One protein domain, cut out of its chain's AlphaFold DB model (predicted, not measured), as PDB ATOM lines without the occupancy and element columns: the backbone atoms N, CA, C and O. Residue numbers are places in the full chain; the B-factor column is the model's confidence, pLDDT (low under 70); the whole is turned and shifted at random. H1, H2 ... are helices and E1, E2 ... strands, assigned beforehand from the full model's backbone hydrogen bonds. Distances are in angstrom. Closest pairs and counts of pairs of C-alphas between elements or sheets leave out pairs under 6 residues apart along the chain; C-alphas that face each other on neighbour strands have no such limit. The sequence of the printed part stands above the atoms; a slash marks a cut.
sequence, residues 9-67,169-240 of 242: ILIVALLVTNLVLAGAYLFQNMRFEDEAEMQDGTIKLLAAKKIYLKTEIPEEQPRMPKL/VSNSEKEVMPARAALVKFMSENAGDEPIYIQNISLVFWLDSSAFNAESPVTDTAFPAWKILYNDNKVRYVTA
ATOM      1  N   ILE A   9       8.021 -10.455 -14.837       87.69
ATOM      2  CA  ILE A   9       9.296 -11.030 -15.293       87.69
ATOM      3  C   ILE A   9      10.197 -11.358 -14.096       87.69
ATOM      4  O   ILE A   9      10.787 -12.432 -14.059       87.69
ATOM      5  N   LEU A  10      10.258 -10.477 -13.095       86.62
ATOM      6  CA  LEU A  10      11.106 -10.665 -11.916       86.62
ATOM      7  C   LEU A  10      10.610 -11.814 -11.020       86.62
ATOM      8  O   LEU A  10      11.413 -12.616 -10.554       86.62
ATOM      9  N   ILE A  11       9.291 -11.950 -10.842       89.75
ATOM     10  CA  ILE A  11       8.684 -13.071 -10.102       89.75
ATOM     11  C   ILE A  11       8.923 -14.401 -10.828       89.75
ATOM     12  O   ILE A  11       9.295 -15.388 -10.197       89.75
ATOM     13  N   VAL A  12       8.739 -14.432 -12.152       89.38
ATOM     14  CA  VAL A  12       8.954 -15.643 -12.958       89.38
ATOM     15  C   VAL A  12      10.429 -16.040 -12.961       89.38
ATOM     16  O   VAL A  12      10.734 -17.212 -12.767       89.38
ATOM     17  N   ALA A  13      11.347 -15.082 -13.107       87.94
ATOM     18  CA  ALA A  13      12.782 -15.346 -13.034       87.94
ATOM     19  C   ALA A  13      13.179 -15.933 -11.671       87.94
ATOM     20  O   ALA A  13      13.897 -16.925 -11.623       87.94
ATOM     21  N   LEU A  14      12.656 -15.383 -10.569       91.75
ATOM     22  CA  LEU A  14      12.925 -15.900  -9.225       91.75
ATOM     23  C   LEU A  14      12.371 -17.319  -9.024       91.75
ATOM     24  O   LEU A  14      13.046 -18.161  -8.436       91.75
ATOM     25  N   LEU A  15      11.169 -17.604  -9.538       93.19
ATOM     26  CA  LEU A  15      10.585 -18.947  -9.492       93.19
ATOM     27  C   LEU A  15      11.433 -19.959 -10.258       93.19
ATOM     28  O   LEU A  15      11.698 -21.031  -9.727       93.19
ATOM     29  N   VAL A  16      11.891 -19.615 -11.464       92.62
ATOM     30  CA  VAL A  16      12.761 -20.488 -12.265       92.62
ATOM     31  C   VAL A  16      14.084 -20.734 -11.545       92.62
ATOM     32  O   VAL A  16      14.489 -21.885 -11.419       92.62
ATOM     33  N   THR A  17      14.721 -19.696 -11.001       92.00
ATOM     34  CA  THR A  17      15.971 -19.842 -10.240       92.00
ATOM     35  C   THR A  17      15.786 -20.731  -9.010       92.00
ATOM     36  O   THR A  17      16.600 -21.621  -8.777       92.00
ATOM     37  N   ASN A  18      14.694 -20.561  -8.260       92.88
ATOM     38  CA  ASN A  18      14.383 -21.419  -7.114       92.88
ATOM     39  C   ASN A  18      14.125 -22.875  -7.527       92.88
ATOM     40  O   ASN A  18      14.501 -23.790  -6.801       92.88
ATOM     41  N   LEU A  19      13.520 -23.101  -8.695       93.12
ATOM     42  CA  LEU A  19      13.279 -24.439  -9.237       93.12
ATOM     43  C   LEU A  19      14.585 -25.105  -9.693       93.12
ATOM     44  O   LEU A  19      14.789 -26.286  -9.428       93.12
ATOM     45  N   VAL A  20      15.498 -24.344 -10.307       93.19
ATOM     46  CA  VAL A  20      16.851 -24.811 -10.655       93.19
ATOM     47  C   VAL A  20      17.646 -25.150  -9.396       93.19
ATOM     48  O   VAL A  20      18.270 -26.202  -9.349       93.19
ATOM     49  N   LEU A  21      17.582 -24.310  -8.359       87.81
ATOM     50  CA  LEU A  21      18.223 -24.572  -7.066       87.81
ATOM     51  C   LEU A  21      17.661 -25.827  -6.394       87.81
ATOM     52  O   LEU A  21      18.431 -26.670  -5.947       87.81
ATOM     53  N   ALA A  22      16.336 -25.988  -6.365       89.50
ATOM     54  CA  ALA A  22      15.700 -27.184  -5.819       89.50
ATOM     55  C   ALA A  22      16.073 -28.443  -6.618       89.50
ATOM     56  O   ALA A  22      16.378 -29.476  -6.030       89.50
ATOM     57  N   GLY A  23      16.105 -28.350  -7.950       87.94
ATOM     58  CA  GLY A  23      16.547 -29.436  -8.823       87.94
ATOM     59  C   GLY A  23      18.015 -29.805  -8.602       87.94
ATOM     60  O   GLY A  23      18.330 -30.984  -8.469       87.94
ATOM     61  N   ALA A  24      18.900 -28.811  -8.494       83.25
ATOM     62  CA  ALA A  24      20.314 -29.019  -8.194       83.25
ATOM     63  C   ALA A  24      20.510 -29.657  -6.812       83.25
ATOM     64  O   ALA A  24      21.287 -30.598  -6.689       83.25
ATOM     65  N   TYR A  25      19.762 -29.208  -5.800       84.06
ATOM     66  CA  TYR A  25      19.805 -29.765  -4.448       84.06
ATOM     67  C   TYR A  25      19.330 -31.225  -4.406       84.06
ATOM     68  O   TYR A  25      20.005 -32.073  -3.832       84.06
ATOM     69  N   LEU A  26      18.209 -31.544  -5.063       77.31
ATOM     70  CA  LEU A  26      17.709 -32.920  -5.158       77.31
ATOM     71  C   LEU A  26      18.681 -33.831  -5.917       77.31
ATOM     72  O   LEU A  26      18.925 -34.956  -5.488       77.31
ATOM     73  N   PHE A  27      19.260 -33.347  -7.018       75.88
ATOM     74  CA  PHE A  27      20.258 -34.094  -7.783       75.88
ATOM     75  C   PHE A  27      21.530 -34.350  -6.966       75.88
ATOM     76  O   PHE A  27      22.072 -35.451  -6.997       75.88
ATOM     77  N   GLN A  28      21.983 -33.357  -6.200       70.38
ATOM     78  CA  GLN A  28      23.119 -33.506  -5.300       70.38
ATOM     79  C   GLN A  28      22.821 -34.519  -4.184       70.38
ATOM     80  O   GLN A  28      23.651 -35.382  -3.920       70.38
ATOM     81  N   ASN A  29      21.627 -34.471  -3.580       68.88
ATOM     82  CA  ASN A  29      21.233 -35.397  -2.516       68.88
ATOM     83  C   ASN A  29      21.167 -36.857  -2.991       68.88
ATOM     84  O   ASN A  29      21.655 -37.735  -2.292       68.88
ATOM     85  N   MET A  30      20.626 -37.116  -4.188       61.84
ATOM     86  CA  MET A  30      20.621 -38.471  -4.763       61.84
ATOM     87  C   MET A  30      22.041 -38.997  -5.017       61.84
ATOM     88  O   MET A  30      22.322 -40.151  -4.720       61.84
ATOM     89  N   ARG A  31      22.962 -38.149  -5.502       64.62
ATOM     90  CA  ARG A  31      24.370 -38.546  -5.689       64.62
ATOM     91  C   ARG A  31      25.050 -38.937  -4.377       64.62
ATOM     92  O   ARG A  31      25.812 -39.895  -4.369       64.62
ATOM     93  N   PHE A  32      24.775 -38.212  -3.293       60.22
ATOM     94  CA  PHE A  32      25.304 -38.551  -1.969       60.22
ATOM     95  C   PHE A  32      24.777 -39.898  -1.456       60.22
ATOM     96  O   PHE A  32      25.527 -40.651  -0.842       60.22
ATOM     97  N   GLU A  33      23.504 -40.210  -1.709       61.84
ATOM     98  CA  GLU A  33      22.887 -41.471  -1.280       61.84
ATOM     99  C   GLU A  33      23.474 -42.678  -2.034       61.84
ATOM    100  O   GLU A  33      23.895 -43.645  -1.396       61.84
ATOM    101  N   ASP A  34      23.626 -42.575  -3.362       70.94
ATOM    102  CA  ASP A  34      24.293 -43.596  -4.188       70.94
ATOM    103  C   ASP A  34      25.751 -43.829  -3.743       70.94
ATOM    104  O   ASP A  34      26.233 -44.964  -3.688       70.94
ATOM    105  N   GLU A  35      26.478 -42.759  -3.411       65.19
ATOM    106  CA  GLU A  35      27.883 -42.845  -3.001       65.19
ATOM    107  C   GLU A  35      28.049 -43.523  -1.633       65.19
ATOM    108  O   GLU A  35      28.916 -44.390  -1.480       65.19
ATOM    109  N   ALA A  36      27.166 -43.220  -0.676       65.56
ATOM    110  CA  ALA A  36      27.132 -43.883   0.625       65.56
ATOM    111  C   ALA A  36      26.786 -45.381   0.507       65.56
ATOM    112  O   ALA A  36      27.418 -46.220   1.157       65.56
ATOM    113  N   GLU A  37      25.828 -45.744  -0.354       70.62
ATOM    114  CA  GLU A  37      25.469 -47.147  -0.596       70.62
ATOM    115  C   GLU A  37      26.625 -47.921  -1.255       70.62
ATOM    116  O   GLU A  37      26.959 -49.039  -0.844       70.62
ATOM    117  N   MET A  38      27.316 -47.310  -2.225       67.25
ATOM    118  CA  MET A  38      28.520 -47.902  -2.819       67.25
ATOM    119  C   MET A  38      29.665 -48.065  -1.809       67.25
ATOM    120  O   MET A  38      30.413 -49.051  -1.881       67.25
ATOM    121  N   GLN A  39      29.833 -47.117  -0.882       69.12
ATOM    122  CA  GLN A  39      30.860 -47.184   0.158       69.12
ATOM    123  C   GLN A  39      30.607 -48.375   1.089       69.12
ATOM    124  O   GLN A  39      31.507 -49.192   1.302       69.12
ATOM    125  N   ASP A  40      29.370 -48.540   1.558       77.25
ATOM    126  CA  ASP A  40      28.954 -49.686   2.371       77.25
ATOM    127  C   ASP A  40      29.139 -51.018   1.619       77.25
ATOM    128  O   ASP A  40      29.698 -51.978   2.159       77.25
ATOM    129  N   GLY A  41      28.781 -51.063   0.330       80.56
ATOM    130  CA  GLY A  41      29.017 -52.225  -0.532       80.56
ATOM    131  C   GLY A  41      30.500 -52.600  -0.659       80.56
ATOM    132  O   GLY A  41      30.861 -53.775  -0.548       80.56
ATOM    133  N   THR A  42      31.377 -51.606  -0.830       82.00
ATOM    134  CA  THR A  42      32.832 -51.813  -0.936       82.00
ATOM    135  C   THR A  42      33.420 -52.308   0.385       82.00
ATOM    136  O   THR A  42      34.198 -53.263   0.397       82.00
ATOM    137  N   ILE A  43      33.015 -51.719   1.513       84.88
ATOM    138  CA  ILE A  43      33.467 -52.135   2.849       84.88
ATOM    139  C   ILE A  43      33.055 -53.583   3.129       84.88
ATOM    140  O   ILE A  43      33.871 -54.381   3.596       84.88
ATOM    141  N   LYS A  44      31.817 -53.960   2.787       86.69
ATOM    142  CA  LYS A  44      31.325 -55.341   2.915       86.69
ATOM    143  C   LYS A  44      32.128 -56.322   2.061       86.69
ATOM    144  O   LYS A  44      32.476 -57.402   2.544       86.69
ATOM    145  N   LEU A  45      32.445 -55.954   0.819       86.56
ATOM    146  CA  LEU A  45      33.260 -56.768  -0.086       86.56
ATOM    147  C   LEU A  45      34.667 -57.011   0.484       86.56
ATOM    148  O   LEU A  45      35.134 -58.150   0.515       86.56
ATOM    149  N   LEU A  46      35.319 -55.952   0.975       87.62
ATOM    150  CA  LEU A  46      36.642 -56.024   1.599       87.62
ATOM    151  C   LEU A  46      36.617 -56.905   2.856       87.62
ATOM    152  O   LEU A  46      37.441 -57.812   2.995       87.62
ATOM    153  N   ALA A  47      35.618 -56.717   3.723       87.38
ATOM    154  CA  ALA A  47      35.457 -57.506   4.941       87.38
ATOM    155  C   ALA A  47      35.254 -59.002   4.642       87.38
ATOM    156  O   ALA A  47      35.833 -59.852   5.321       87.38
ATOM    157  N   ALA A  48      34.515 -59.342   3.578       86.81
ATOM    158  CA  ALA A  48      34.352 -60.727   3.125       86.81
ATOM    159  C   ALA A  48      35.680 -61.390   2.707       86.81
ATOM    160  O   ALA A  48      35.796 -62.617   2.716       86.81
ATOM    161  N   LYS A  49      36.698 -60.590   2.371       87.25
ATOM    162  CA  LYS A  49      38.069 -61.031   2.076       87.25
ATOM    163  C   LYS A  49      39.044 -60.811   3.235       87.25
ATOM    164  O   LYS A  49      40.248 -60.839   3.017       87.25
ATOM    165  N   LYS A  50      38.540 -60.638   4.465       89.00
ATOM    166  CA  LYS A  50      39.334 -60.367   5.678       89.00
ATOM    167  C   LYS A  50      40.172 -59.080   5.583       89.00
ATOM    168  O   LYS A  50      41.195 -58.969   6.255       89.00
ATOM    169  N   ILE A  51      39.740 -58.111   4.775       90.62
ATOM    170  CA  ILE A  51      40.357 -56.787   4.677       90.62
ATOM    171  C   ILE A  51      39.494 -55.790   5.448       90.62
ATOM    172  O   ILE A  51      38.307 -55.630   5.171       90.62
ATOM    173  N   TYR A  52      40.097 -55.111   6.415       90.94
ATOM    174  CA  TYR A  52      39.432 -54.185   7.322       90.94
ATOM    175  C   TYR A  52      40.064 -52.799   7.208       90.94
ATOM    176  O   TYR A  52      41.287 -52.654   7.255       90.94
ATOM    177  N   LEU A  53      39.229 -51.770   7.087       90.06
ATOM    178  CA  LEU A  53      39.670 -50.379   7.022       90.06
ATOM    179  C   LEU A  53      39.760 -49.790   8.436       90.06
ATOM    180  O   LEU A  53      38.809 -49.880   9.209       90.06
ATOM    181  N   LYS A  54      40.901 -49.182   8.770       90.88
ATOM    182  CA  LYS A  54      41.110 -48.359   9.979       90.88
ATOM    183  C   LYS A  54      41.147 -46.855   9.663       90.88
ATOM    184  O   LYS A  54      41.438 -46.055  10.545       90.88
ATOM    185  N   THR A  55      40.883 -46.497   8.411       88.06
ATOM    186  CA  THR A  55      40.894 -45.139   7.861       88.06
ATOM    187  C   THR A  55      39.644 -44.926   7.019       88.06
ATOM    188  O   THR A  55      39.054 -45.890   6.525       88.06
ATOM    189  N   GLU A  56      39.277 -43.667   6.817       88.12
ATOM    190  CA  GLU A  56      38.274 -43.273   5.830       88.12
ATOM    191  C   GLU A  56      38.827 -43.436   4.408       88.12
ATOM    192  O   GLU A  56      40.044 -43.404   4.189       88.12
ATOM    193  N   ILE A  57      37.925 -43.660   3.450       88.81
ATOM    194  CA  ILE A  57      38.260 -43.779   2.029       88.81
ATOM    195  C   ILE A  57      38.170 -42.377   1.415       88.81
ATOM    196  O   ILE A  57      37.100 -41.779   1.503       88.81
ATOM    197  N   PRO A  58      39.235 -41.863   0.774       89.75
ATOM    198  CA  PRO A  58      39.190 -40.596   0.059       89.75
ATOM    199  C   PRO A  58      38.094 -40.595  -1.011       89.75
ATOM    200  O   PRO A  58      38.041 -41.493  -1.856       89.75
ATOM    201  N   GLU A  59      37.229 -39.584  -0.970       84.31
ATOM    202  CA  GLU A  59      36.125 -39.410  -1.928       84.31
ATOM    203  C   GLU A  59      36.565 -38.632  -3.178       84.31
ATOM    204  O   GLU A  59      36.022 -38.818  -4.272       84.31
ATOM    205  N   GLU A  60      37.588 -37.788  -3.026       80.06
ATOM    206  CA  GLU A  60      38.089 -36.927  -4.089       80.06
ATOM    207  C   GLU A  60      38.694 -37.729  -5.248       80.06
ATOM    208  O   GLU A  60      39.492 -38.653  -5.069       80.06
ATOM    209  N   GLN A  61      38.326 -37.323  -6.461       85.75
ATOM    210  CA  GLN A  61      38.841 -37.847  -7.726       85.75
ATOM    211  C   GLN A  61      39.423 -36.679  -8.530       85.75
ATOM    212  O   GLN A  61      38.807 -36.214  -9.494       85.75
ATOM    213  N   PRO A  62      40.569 -36.117  -8.100       89.88
ATOM    214  CA  PRO A  62      41.193 -35.026  -8.825       89.88
ATOM    215  C   PRO A  62      41.646 -35.490 -10.212       89.88
ATOM    216  O   PRO A  62      41.873 -36.672 -10.482       89.88
ATOM    217  N   ARG A  63      41.823 -34.526 -11.108       92.69
ATOM    218  CA  ARG A  63      42.586 -34.755 -12.330       92.69
ATOM    219  C   ARG A  63      44.041 -34.494 -12.002       92.69
ATOM    220  O   ARG A  63      44.352 -33.470 -11.409       92.69
ATOM    221  N   MET A  64      44.912 -35.431 -12.348       93.56
ATOM    222  CA  MET A  64      46.337 -35.306 -12.078       93.56
ATOM    223  C   MET A  64      47.151 -35.502 -13.352       93.56
ATOM    224  O   MET A  64      46.780 -36.353 -14.172       93.56
ATOM    225  N   PRO A  65      48.251 -34.749 -13.524       94.38
ATOM    226  CA  PRO A  65      49.218 -34.957 -14.593       94.38
ATOM    227  C   PRO A  65      50.143 -36.137 -14.269       94.38
ATOM    228  O   PRO A  65      50.105 -36.701 -13.180       94.38
ATOM    229  N   LYS A  66      50.987 -36.519 -15.230       93.00
ATOM    230  CA  LYS A  66      52.187 -37.324 -14.952       93.00
ATOM    231  C   LYS A  66      53.356 -36.394 -14.684       93.00
ATOM    232  O   LYS A  66      53.383 -35.272 -15.202       93.00
ATOM    233  N   LEU A  67      54.326 -36.899 -13.942       94.00
ATOM    234  CA  LEU A  67      55.496 -36.146 -13.541       94.00
ATOM    235  C   LEU A  67      56.752 -36.796 -14.109       94.00
ATOM    236  O   LEU A  67      57.046 -37.949 -13.806       94.00
ATOM    237  N   VAL A 169      56.135 -31.217 -15.353       92.12
ATOM    238  CA  VAL A 169      54.731 -31.565 -15.121       92.12
ATOM    239  C   VAL A 169      54.033 -31.592 -16.475       92.12
ATOM    240  O   VAL A 169      54.060 -30.614 -17.222       92.12
ATOM    241  N   SER A 170      53.413 -32.718 -16.820       90.69
ATOM    242  CA  SER A 170      52.730 -32.836 -18.107       90.69
ATOM    243  C   SER A 170      51.514 -31.909 -18.189       90.69
ATOM    244  O   SER A 170      50.675 -31.906 -17.298       90.69
ATOM    245  N   ASN A 171      51.344 -31.220 -19.321       88.44
ATOM    246  CA  ASN A 171      50.150 -30.402 -19.585       88.44
ATOM    247  C   ASN A 171      48.847 -31.218 -19.701       88.44
ATOM    248  O   ASN A 171      47.759 -30.646 -19.741       88.44
ATOM    249  N   SER A 172      48.939 -32.544 -19.850       87.56
ATOM    250  CA  SER A 172      47.771 -33.420 -19.919       87.56
ATOM    251  C   SER A 172      47.486 -34.049 -18.562       87.56
ATOM    252  O   SER A 172      48.321 -34.786 -18.035       87.56
ATOM    253  N   GLU A 173      46.270 -33.840 -18.068       91.69
ATOM    254  CA  GLU A 173      45.778 -34.440 -16.831       91.69
ATOM    255  C   GLU A 173      44.690 -35.476 -17.115       91.69
ATOM    256  O   GLU A 173      43.757 -35.234 -17.900       91.69
ATOM    257  N   LYS A 174      44.772 -36.608 -16.417       91.38
ATOM    258  CA  LYS A 174      43.742 -37.647 -16.411       91.38
ATOM    259  C   LYS A 174      43.029 -37.664 -15.064       91.38
ATOM    260  O   LYS A 174      43.640 -37.398 -14.034       91.38
ATOM    261  N   GLU A 175      41.738 -37.978 -15.089       92.50
ATOM    262  CA  GLU A 175      40.987 -38.299 -13.876       92.50
ATOM    263  C   GLU A 175      41.606 -39.535 -13.224       92.50
ATOM    264  O   GLU A 175      41.879 -40.527 -13.908       92.50
ATOM    265  N   VAL A 176      41.895 -39.446 -11.926       93.81
ATOM    266  CA  VAL A 176      42.472 -40.572 -11.193       93.81
ATOM    267  C   VAL A 176      41.405 -41.624 -10.916       93.81
ATOM    268  O   VAL A 176      40.258 -41.306 -10.598       93.81
ATOM    269  N   MET A 177      41.796 -42.895 -10.990       92.75
ATOM    270  CA  MET A 177      40.968 -44.010 -10.544       92.75
ATOM    271  C   MET A 177      40.468 -43.737  -9.111       92.75
ATOM    272  O   MET A 177      41.275 -43.362  -8.261       92.75
ATOM    273  N   PRO A 178      39.186 -43.976  -8.789       93.06
ATOM    274  CA  PRO A 178      38.670 -43.786  -7.433       93.06
ATOM    275  C   PRO A 178      39.392 -44.662  -6.397       93.06
ATOM    276  O   PRO A 178      39.673 -45.834  -6.662       93.06
ATOM    277  N   ALA A 179      39.583 -44.159  -5.173       93.31
ATOM    278  CA  ALA A 179      40.225 -44.907  -4.082       93.31
ATOM    279  C   ALA A 179      39.558 -46.272  -3.815       93.31
ATOM    280  O   ALA A 179      40.233 -47.280  -3.606       93.31
ATOM    281  N   ARG A 180      38.222 -46.347  -3.906       89.88
ATOM    282  CA  ARG A 180      37.454 -47.606  -3.813       89.88
ATOM    283  C   ARG A 180      37.865 -48.641  -4.865       89.88
ATOM    284  O   ARG A 180      38.023 -49.814  -4.539       89.88
ATOM    285  N   ALA A 181      38.085 -48.216  -6.108       91.38
ATOM    286  CA  ALA A 181      38.520 -49.104  -7.182       91.38
ATOM    287  C   ALA A 181      39.969 -49.561  -6.950       91.38
ATOM    288  O   ALA A 181      40.274 -50.741  -7.122       91.38
ATOM    289  N   ALA A 182      40.824 -48.672  -6.431       93.88
ATOM    290  CA  ALA A 182      42.175 -49.024  -5.998       93.88
ATOM    291  C   ALA A 182      42.174 -50.102  -4.903       93.88
ATOM    292  O   ALA A 182      42.943 -51.057  -4.982       93.88
ATOM    293  N   LEU A 183      41.279 -49.990  -3.916       92.56
ATOM    294  CA  LEU A 183      41.115 -50.977  -2.844       92.56
ATOM    295  C   LEU A 183      40.613 -52.329  -3.364       92.56
ATOM    296  O   LEU A 183      41.080 -53.372  -2.909       92.56
ATOM    297  N   VAL A 184      39.701 -52.333  -4.340       89.88
ATOM    298  CA  VAL A 184      39.241 -53.566  -4.999       89.88
ATOM    299  C   VAL A 184      40.384 -54.233  -5.767       89.88
ATOM    300  O   VAL A 184      40.565 -55.449  -5.660       89.88
ATOM    301  N   LYS A 185      41.196 -53.453  -6.492       91.75
ATOM    302  CA  LYS A 185      42.393 -53.963  -7.174       91.75
ATOM    303  C   LYS A 185      43.411 -54.513  -6.172       91.75
ATOM    304  O   LYS A 185      43.814 -55.667  -6.300       91.75
ATOM    305  N   PHE A 186      43.725 -53.758  -5.118       92.50
ATOM    306  CA  PHE A 186      44.579 -54.196  -4.011       92.50
ATOM    307  C   PHE A 186      44.113 -55.526  -3.410       92.50
ATOM    308  O   PHE A 186      44.914 -56.447  -3.253       92.50
ATOM    309  N   MET A 187      42.814 -55.651  -3.131       88.50
ATOM    310  CA  MET A 187      42.206 -56.882  -2.635       88.50
ATOM    311  C   MET A 187      42.422 -58.053  -3.602       88.50
ATOM    312  O   MET A 187      42.758 -59.142  -3.149       88.50
ATOM    313  N   SER A 188      42.248 -57.858  -4.913       86.31
ATOM    314  CA  SER A 188      42.440 -58.933  -5.901       86.31
ATOM    315  C   SER A 188      43.882 -59.452  -5.962       86.31
ATOM    316  O   SER A 188      44.089 -60.644  -6.177       86.31
ATOM    317  N   GLU A 189      44.864 -58.583  -5.714       86.44
ATOM    318  CA  GLU A 189      46.294 -58.910  -5.764       86.44
ATOM    319  C   GLU A 189      46.847 -59.467  -4.443       86.44
ATOM    320  O   GLU A 189      47.864 -60.156  -4.453       86.44
ATOM    321  N   ASN A 190      46.205 -59.171  -3.307       81.75
ATOM    322  CA  ASN A 190      46.739 -59.455  -1.966       81.75
ATOM    323  C   ASN A 190      45.806 -60.322  -1.108       81.75
ATOM    324  O   ASN A 190      46.054 -60.498   0.084       81.75
ATOM    325  N   ALA A 191      44.724 -60.856  -1.681       70.25
ATOM    326  CA  ALA A 191      43.826 -61.751  -0.962       70.25
ATOM    327  C   ALA A 191      44.584 -63.002  -0.486       70.25
ATOM    328  O   ALA A 191      45.086 -63.788  -1.290       70.25
ATOM    329  N   GLY A 192      44.618 -63.195   0.830       73.00
ATOM    330  CA  GLY A 192      45.239 -64.340   1.487       73.00
ATOM    331  C   GLY A 192      44.453 -64.778   2.721       73.00
ATOM    332  O   GLY A 192      43.344 -64.305   2.981       73.00
ATOM    333  N   ASP A 193      45.023 -65.707   3.485       75.94
ATOM    334  CA  ASP A 193      44.372 -66.234   4.689       75.94
ATOM    335  C   ASP A 193      44.481 -65.303   5.900       75.94
ATOM    336  O   ASP A 193      43.625 -65.355   6.795       75.94
ATOM    337  N   GLU A 194      45.501 -64.446   5.918       86.56
ATOM    338  CA  GLU A 194      45.756 -63.493   6.993       86.56
ATOM    339  C   GLU A 194      44.874 -62.244   6.868       86.56
ATOM    340  O   GLU A 194      44.644 -61.752   5.761       86.56
ATOM    341  N   PRO A 195      44.378 -61.701   7.995       89.69
ATOM    342  CA  PRO A 195      43.631 -60.458   7.970       89.69
ATOM    343  C   PRO A 195      44.531 -59.279   7.577       89.69
ATOM    344  O   PRO A 195      45.648 -59.122   8.079       89.69
ATOM    345  N   ILE A 196      44.014 -58.410   6.711       93.50
ATOM    346  CA  ILE A 196      44.676 -57.171   6.302       93.50
ATOM    347  C   ILE A 196      43.964 -55.992   6.949       93.50
ATOM    348  O   ILE A 196      42.758 -55.828   6.812       93.50
ATOM    349  N   TYR A 197      44.721 -55.144   7.632       93.62
ATOM    350  CA  TYR A 197      44.249 -53.912   8.241       93.62
ATOM    351  C   TYR A 197      44.861 -52.728   7.507       93.62
ATOM    352  O   TYR A 197      46.047 -52.442   7.674       93.62
ATOM    353  N   ILE A 198      44.049 -52.037   6.713       94.25
ATOM    354  CA  ILE A 198      44.467 -50.840   5.984       94.25
ATOM    355  C   ILE A 198      44.456 -49.661   6.952       94.25
ATOM    356  O   ILE A 198      43.419 -49.311   7.509       94.25
ATOM    357  N   GLN A 199      45.632 -49.086   7.173       95.31
ATOM    358  CA  GLN A 199      45.890 -47.998   8.111       95.31
ATOM    359  C   GLN A 199      45.765 -46.626   7.448       95.31
ATOM    360  O   GLN A 199      45.336 -45.682   8.101       95.31
ATOM    361  N   ASN A 200      46.137 -46.507   6.173       95.38
ATOM    362  CA  ASN A 200      46.020 -45.266   5.413       95.38
ATOM    363  C   ASN A 200      45.919 -45.561   3.910       95.38
ATOM    364  O   ASN A 200      46.501 -46.531   3.425       95.38
ATOM    365  N   ILE A 201      45.204 -44.706   3.184       95.38
ATOM    366  CA  ILE A 201      45.214 -44.650   1.724       95.38
ATOM    367  C   ILE A 201      45.379 -43.184   1.304       95.38
ATOM    368  O   ILE A 201      44.661 -42.315   1.791       95.38
ATOM    369  N   SER A 202      46.348 -42.900   0.440       95.12
ATOM    370  CA  SER A 202      46.667 -41.536  -0.001       95.12
ATOM    371  C   SER A 202      47.124 -41.506  -1.454       95.12
ATOM    372  O   SER A 202      47.658 -42.487  -1.970       95.12
ATOM    373  N   LEU A 203      46.879 -40.383  -2.123       95.62
ATOM    374  CA  LEU A 203      47.273 -40.159  -3.509       95.62
ATOM    375  C   LEU A 203      48.689 -39.571  -3.542       95.62
ATOM    376  O   LEU A 203      48.976 -38.609  -2.831       95.62
ATOM    377  N   VAL A 204      49.575 -40.176  -4.331       96.44
ATOM    378  CA  VAL A 204      51.000 -39.818  -4.434       96.44
ATOM    379  C   VAL A 204      51.473 -39.887  -5.886       96.44
ATOM    380  O   VAL A 204      50.838 -40.537  -6.715       96.44
ATOM    381  N   PHE A 205      52.610 -39.271  -6.196       96.12
ATOM    382  CA  PHE A 205      53.390 -39.605  -7.385       96.12
ATOM    383  C   PHE A 205      54.325 -40.765  -7.062       96.12
ATOM    384  O   PHE A 205      55.059 -40.709  -6.078       96.12
ATOM    385  N   TRP A 206      54.310 -41.809  -7.886       95.00
ATOM    386  CA  TRP A 206      55.148 -42.989  -7.692       95.00
ATOM    387  C   TRP A 206      55.658 -43.536  -9.029       95.00
ATOM    388  O   TRP A 206      54.965 -43.475 -10.048       95.00
ATOM    389  N   LEU A 207      56.870 -44.081  -9.013       91.12
ATOM    390  CA  LEU A 207      57.463 -44.848 -10.104       91.12
ATOM    391  C   LEU A 207      58.090 -46.123  -9.542       91.12
ATOM    392  O   LEU A 207      58.502 -46.154  -8.386       91.12
ATOM    393  N   ASP A 208      58.192 -47.156 -10.370       84.81
ATOM    394  CA  ASP A 208      58.931 -48.359 -10.001       84.81
ATOM    395  C   ASP A 208      60.431 -48.119 -10.201       84.81
ATOM    396  O   ASP A 208      60.953 -48.169 -11.313       84.81
ATOM    397  N   SER A 209      61.122 -47.834  -9.100       75.88
ATOM    398  CA  SER A 209      62.550 -47.527  -9.079       75.88
ATOM    399  C   SER A 209      63.457 -48.763  -9.153       75.88
ATOM    400  O   SER A 209      64.680 -48.623  -9.222       75.88
ATOM    401  N   SER A 210      62.898 -49.982  -9.184       71.62
ATOM    402  CA  SER A 210      63.673 -51.233  -9.120       71.62
ATOM    403  C   SER A 210      64.613 -51.460 -10.309       71.62
ATOM    404  O   SER A 210      65.576 -52.220 -10.200       71.62
ATOM    405  N   ALA A 211      64.358 -50.792 -11.438       57.22
ATOM    406  CA  ALA A 211      65.165 -50.876 -12.652       57.22
ATOM    407  C   ALA A 211      66.270 -49.803 -12.747       57.22
ATOM    408  O   ALA A 211      66.993 -49.766 -13.746       57.22
ATOM    409  N   PHE A 212      66.411 -48.926 -11.746       63.41
ATOM    410  CA  PHE A 212      67.401 -47.852 -11.778       63.41
ATOM    411  C   PHE A 212      68.835 -48.396 -11.657       63.41
ATOM    412  O   PHE A 212      69.178 -49.092 -10.702       63.41
ATOM    413  N   ASN A 213      69.687 -48.038 -12.622       56.72
ATOM    414  CA  ASN A 213      71.132 -48.246 -12.565       56.72
ATOM    415  C   ASN A 213      71.833 -46.879 -12.531       56.72
ATOM    416  O   ASN A 213      71.591 -46.038 -13.396       56.72
ATOM    417  N   ALA A 214      72.714 -46.676 -11.551       57.50
ATOM    418  CA  ALA A 214      73.321 -45.389 -11.198       57.50
ATOM    419  C   ALA A 214      74.371 -44.857 -12.201       57.50
ATOM    420  O   ALA A 214      74.994 -43.828 -11.957       57.50
ATOM    421  N   GLU A 215      74.599 -45.536 -13.327       53.56
ATOM    422  CA  GLU A 215      75.662 -45.178 -14.278       53.56
ATOM    423  C   GLU A 215      75.316 -43.991 -15.199       53.56
ATOM    424  O   GLU A 215      76.165 -43.536 -15.966       53.56
ATOM    425  N   SER A 216      74.090 -43.458 -15.169       54.34
ATOM    426  CA  SER A 216      73.710 -42.266 -15.944       54.34
ATOM    427  C   SER A 216      72.536 -41.520 -15.305       54.34
ATOM    428  O   SER A 216      71.699 -42.162 -14.675       54.34
ATOM    429  N   PRO A 217      72.421 -40.187 -15.482       57.91
ATOM    430  CA  PRO A 217      71.219 -39.457 -15.096       57.91
ATOM    431  C   PRO A 217      70.045 -39.969 -15.929       57.91
ATOM    432  O   PRO A 217      69.894 -39.642 -17.107       57.91
ATOM    433  N   VAL A 218      69.237 -40.821 -15.309       76.75
ATOM    434  CA  VAL A 218      68.012 -41.345 -15.897       76.75
ATOM    435  C   VAL A 218      66.900 -40.342 -15.600       76.75
ATOM    436  O   VAL A 218      66.778 -39.829 -14.489       76.75
ATOM    437  N   THR A 219      66.101 -40.010 -16.605       86.75
ATOM    438  CA  THR A 219      64.785 -39.415 -16.369       86.75
ATOM    439  C   THR A 219      63.750 -40.510 -16.478       86.75
ATOM    440  O   THR A 219      63.831 -41.324 -17.399       86.75
ATOM    441  N   ASP A 220      62.765 -40.494 -15.597       89.19
ATOM    442  CA  ASP A 220      61.651 -41.432 -15.641       89.19
ATOM    443  C   ASP A 220      60.329 -40.724 -15.329       89.19
ATOM    444  O   ASP A 220      60.292 -39.539 -14.992       89.19
ATOM    445  N   THR A 221      59.223 -41.437 -15.502       91.12
ATOM    446  CA  THR A 221      57.874 -40.926 -15.300       91.12
ATOM    447  C   THR A 221      57.288 -41.476 -14.007       91.12
ATOM    448  O   THR A 221      56.942 -42.653 -13.922       91.12
ATOM    449  N   ALA A 222      57.092 -40.599 -13.027       93.44
ATOM    450  CA  ALA A 222      56.237 -40.863 -11.884       93.44
ATOM    451  C   ALA A 222      54.768 -40.649 -12.269       93.44
ATOM    452  O   ALA A 222      54.363 -39.591 -12.766       93.44
ATOM    453  N   PHE A 223      53.957 -41.672 -12.030       94.06
ATOM    454  CA  PHE A 223      52.523 -41.641 -12.270       94.06
ATOM    455  C   PHE A 223      51.770 -41.418 -10.958       94.06
ATOM    456  O   PHE A 223      52.217 -41.886  -9.906       94.06
ATOM    457  N   PRO A 224      50.600 -40.760 -10.995       95.56
ATOM    458  CA  PRO A 224      49.683 -40.769  -9.869       95.56
ATOM    459  C   PRO A 224      49.341 -42.203  -9.457       95.56
ATOM    460  O   PRO A 224      49.004 -43.046 -10.297       95.56
ATOM    461  N   ALA A 225      49.420 -42.481  -8.163       95.94
ATOM    462  CA  ALA A 225      49.172 -43.788  -7.578       95.94
ATOM    463  C   ALA A 225      48.524 -43.659  -6.199       95.94
ATOM    464  O   ALA A 225      48.780 -42.719  -5.448       95.94
ATOM    465  N   TRP A 226      47.713 -44.648  -5.842       96.38
ATOM    466  CA  TRP A 226      47.227 -44.828  -4.483       96.38
ATOM    467  C   TRP A 226      48.265 -45.588  -3.669       96.38
ATOM    468  O   TRP A 226      48.535 -46.763  -3.930       96.38
ATOM    469  N   LYS A 227      48.825 -44.921  -2.665       96.62
ATOM    470  CA  LYS A 227      49.626 -45.526  -1.609       96.62
ATOM    471  C   LYS A 227      48.695 -46.108  -0.558       96.62
ATOM    472  O   LYS A 227      47.942 -45.375   0.074       96.62
ATOM    473  N   ILE A 228      48.773 -47.414  -0.352       96.19
ATOM    474  CA  ILE A 228      47.999 -48.148   0.648       96.19
ATOM    475  C   ILE A 228      48.970 -48.624   1.725       96.19
ATOM    476  O   ILE A 228      49.813 -49.484   1.471       96.19
ATOM    477  N   LEU A 229      48.846 -48.061   2.924       95.62
ATOM    478  CA  LEU A 229      49.557 -48.499   4.122       95.62
ATOM    479  C   LEU A 229      48.692 -49.529   4.848       95.62
ATOM    480  O   LEU A 229      47.539 -49.253   5.186       95.62
ATOM    481  N   TYR A 230      49.233 -50.711   5.099       94.56
ATOM    482  CA  TYR A 230      48.541 -51.808   5.763       94.56
ATOM    483  C   TYR A 230      49.511 -52.579   6.661       94.56
ATOM    484  O   TYR A 230      50.710 -52.423   6.507       94.56
ATOM    485  N   ASN A 231      48.995 -53.390   7.592       92.56
ATOM    486  CA  ASN A 231      49.729 -54.361   8.434       92.56
ATOM    487  C   ASN A 231      51.220 -54.065   8.701       92.56
ATOM    488  O   ASN A 231      52.058 -54.309   7.838       92.56
ATOM    489  N   ASP A 232      51.576 -53.680   9.929       88.75
ATOM    490  CA  ASP A 232      52.980 -53.484  10.338       88.75
ATOM    491  C   ASP A 232      53.770 -52.550   9.394       88.75
ATOM    492  O   ASP A 232      54.934 -52.793   9.084       88.75
ATOM    493  N   ASN A 233      53.125 -51.472   8.931       90.00
ATOM    494  CA  ASN A 233      53.677 -50.461   8.021       90.00
ATOM    495  C   ASN A 233      54.088 -50.978   6.630       90.00
ATOM    496  O   ASN A 233      54.899 -50.345   5.950       90.00
ATOM    497  N   LYS A 234      53.524 -52.098   6.170       93.31
ATOM    498  CA  LYS A 234      53.665 -52.525   4.775       93.31
ATOM    499  C   LYS A 234      52.985 -51.522   3.849       93.31
ATOM    500  O   LYS A 234      51.916 -50.992   4.145       93.31
ATOM    501  N   VAL A 235      53.599 -51.293   2.695       93.88
ATOM    502  CA  VAL A 235      53.096 -50.359   1.686       93.88
ATOM    503  C   VAL A 235      52.834 -51.100   0.382       93.88
ATOM    504  O   VAL A 235      53.582 -51.998  -0.002       93.88
ATOM    505  N   ARG A 236      51.746 -50.738  -0.296       94.19
ATOM    506  CA  ARG A 236      51.454 -51.156  -1.667       94.19
ATOM    507  C   ARG A 236      51.031 -49.945  -2.483       94.19
ATOM    508  O   ARG A 236      50.209 -49.157  -2.024       94.19
ATOM    509  N   TYR A 237      51.552 -49.846  -3.699       94.56
ATOM    510  CA  TYR A 237      51.155 -48.830  -4.664       94.56
ATOM    511  C   TYR A 237      50.222 -49.433  -5.704       94.56
ATOM    512  O   TYR A 237      50.454 -50.535  -6.202       94.56
ATOM    513  N   VAL A 238      49.157 -48.706  -6.018       94.38
ATOM    514  CA  VAL A 238      48.232 -49.044  -7.097       94.38
ATOM    515  C   VAL A 238      48.161 -47.849  -8.035       94.38
ATOM    516  O   VAL A 238      47.672 -46.792  -7.642       94.38
ATOM    517  N   THR A 239      48.644 -48.002  -9.269       92.81
ATOM    518  CA  THR A 239      48.615 -46.935 -10.282       92.81
ATOM    519  C   THR A 239      47.196 -46.397 -10.442       92.81
ATOM    520  O   THR A 239      46.259 -47.180 -10.592       92.81
ATOM    521  N   ALA A 240      47.044 -45.075 -10.381       91.75
ATOM    522  CA  ALA A 240      45.755 -44.395 -10.458       91.75
ATOM    523  C   ALA A 240      45.410 -43.943 -11.884       91.75
ATOM    524  O   ALA A 240      44.291 -43.517 -12.145       91.75
TER     525      ALA A 240
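AT A GLANCE: This is residues 9 to 67 and 169 to 240 of the 242 residues of an uncharacterized protein of Clostridiales bacterium (UniProt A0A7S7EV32). The long helix H1 sticks out with its residues 9 to 34 from a small body, a twisted four-strand sheet with the short helix H2 packed on one face. The strand pair E2 and E3 sits at one end of this body, E2 beside E5, and residues 213 to 219, of which 219 belongs to E5, stick out. The printed part has 131 residues, with named elements in the order H1 E1 E2 E3 H2 E4 E5 E6, in class mixed, helices and strands; the larger sheet, order E1 E4 E5 E6, is mixed. It is flat, 74 by 42 by 19 A, and only just loose, close to extended, with a radius of gyration of the C-alphas of 20.7 A.

IN THESE COORDINATES: H1, residues 9 to 48, begins at C-alpha 9 (9.296, -11.030, -15.293) and is 58.6 A long. E1 is residues 51 to 53, E2 63 to 67, E3 169 to 175, H2 179 to 190. E4, residues 196 to 206, bends by 79 degrees at residue 203; E5, residues 219 to 230, 30.1 A long, bends by 67 degrees at residue 224. E6, residues 234 to 239, ends at C-alpha 239 (48.615, -46.935, -10.282).

HOW THE PARTS SIT: H1 and H2 are on one face of the larger sheet, two layers. H1 touches H2 with residues 39 to 46 alone, the same way at a shallow tilt of 14 degrees; the closest C-alphas, of Thr 42 and Arg 180, are 6.9 A apart. In both helices every O i to N i+4 pair is within hydrogen-bond range. E1 and E4 are parallel, with N 52 and O 196 at 2.8 A. E4, E5 and E6 form a meander, each strand the antiparallel neighbour of the one before, with N 202 and O 227 at 3.0 A and N 228 and O 236 at 2.8 A. H2, at a height of 6.4 A over the sheet, runs across the strands. E2 and E3 are antiparallel, with N 64 and O 174 at 2.9 A.

THE WHOLE: The C-alphas farthest apart, of Ile 9 and Glu 215, are 74.6 A apart. Residues 68 to 168 are not printed; C-alphas 67 and 169 across this cut are 4.9 A apart. The link from E4 to E5 is long. Residues 29 to 33, 35 to 36, 38 to 39 and 211 to 217 have pLDDT under 70.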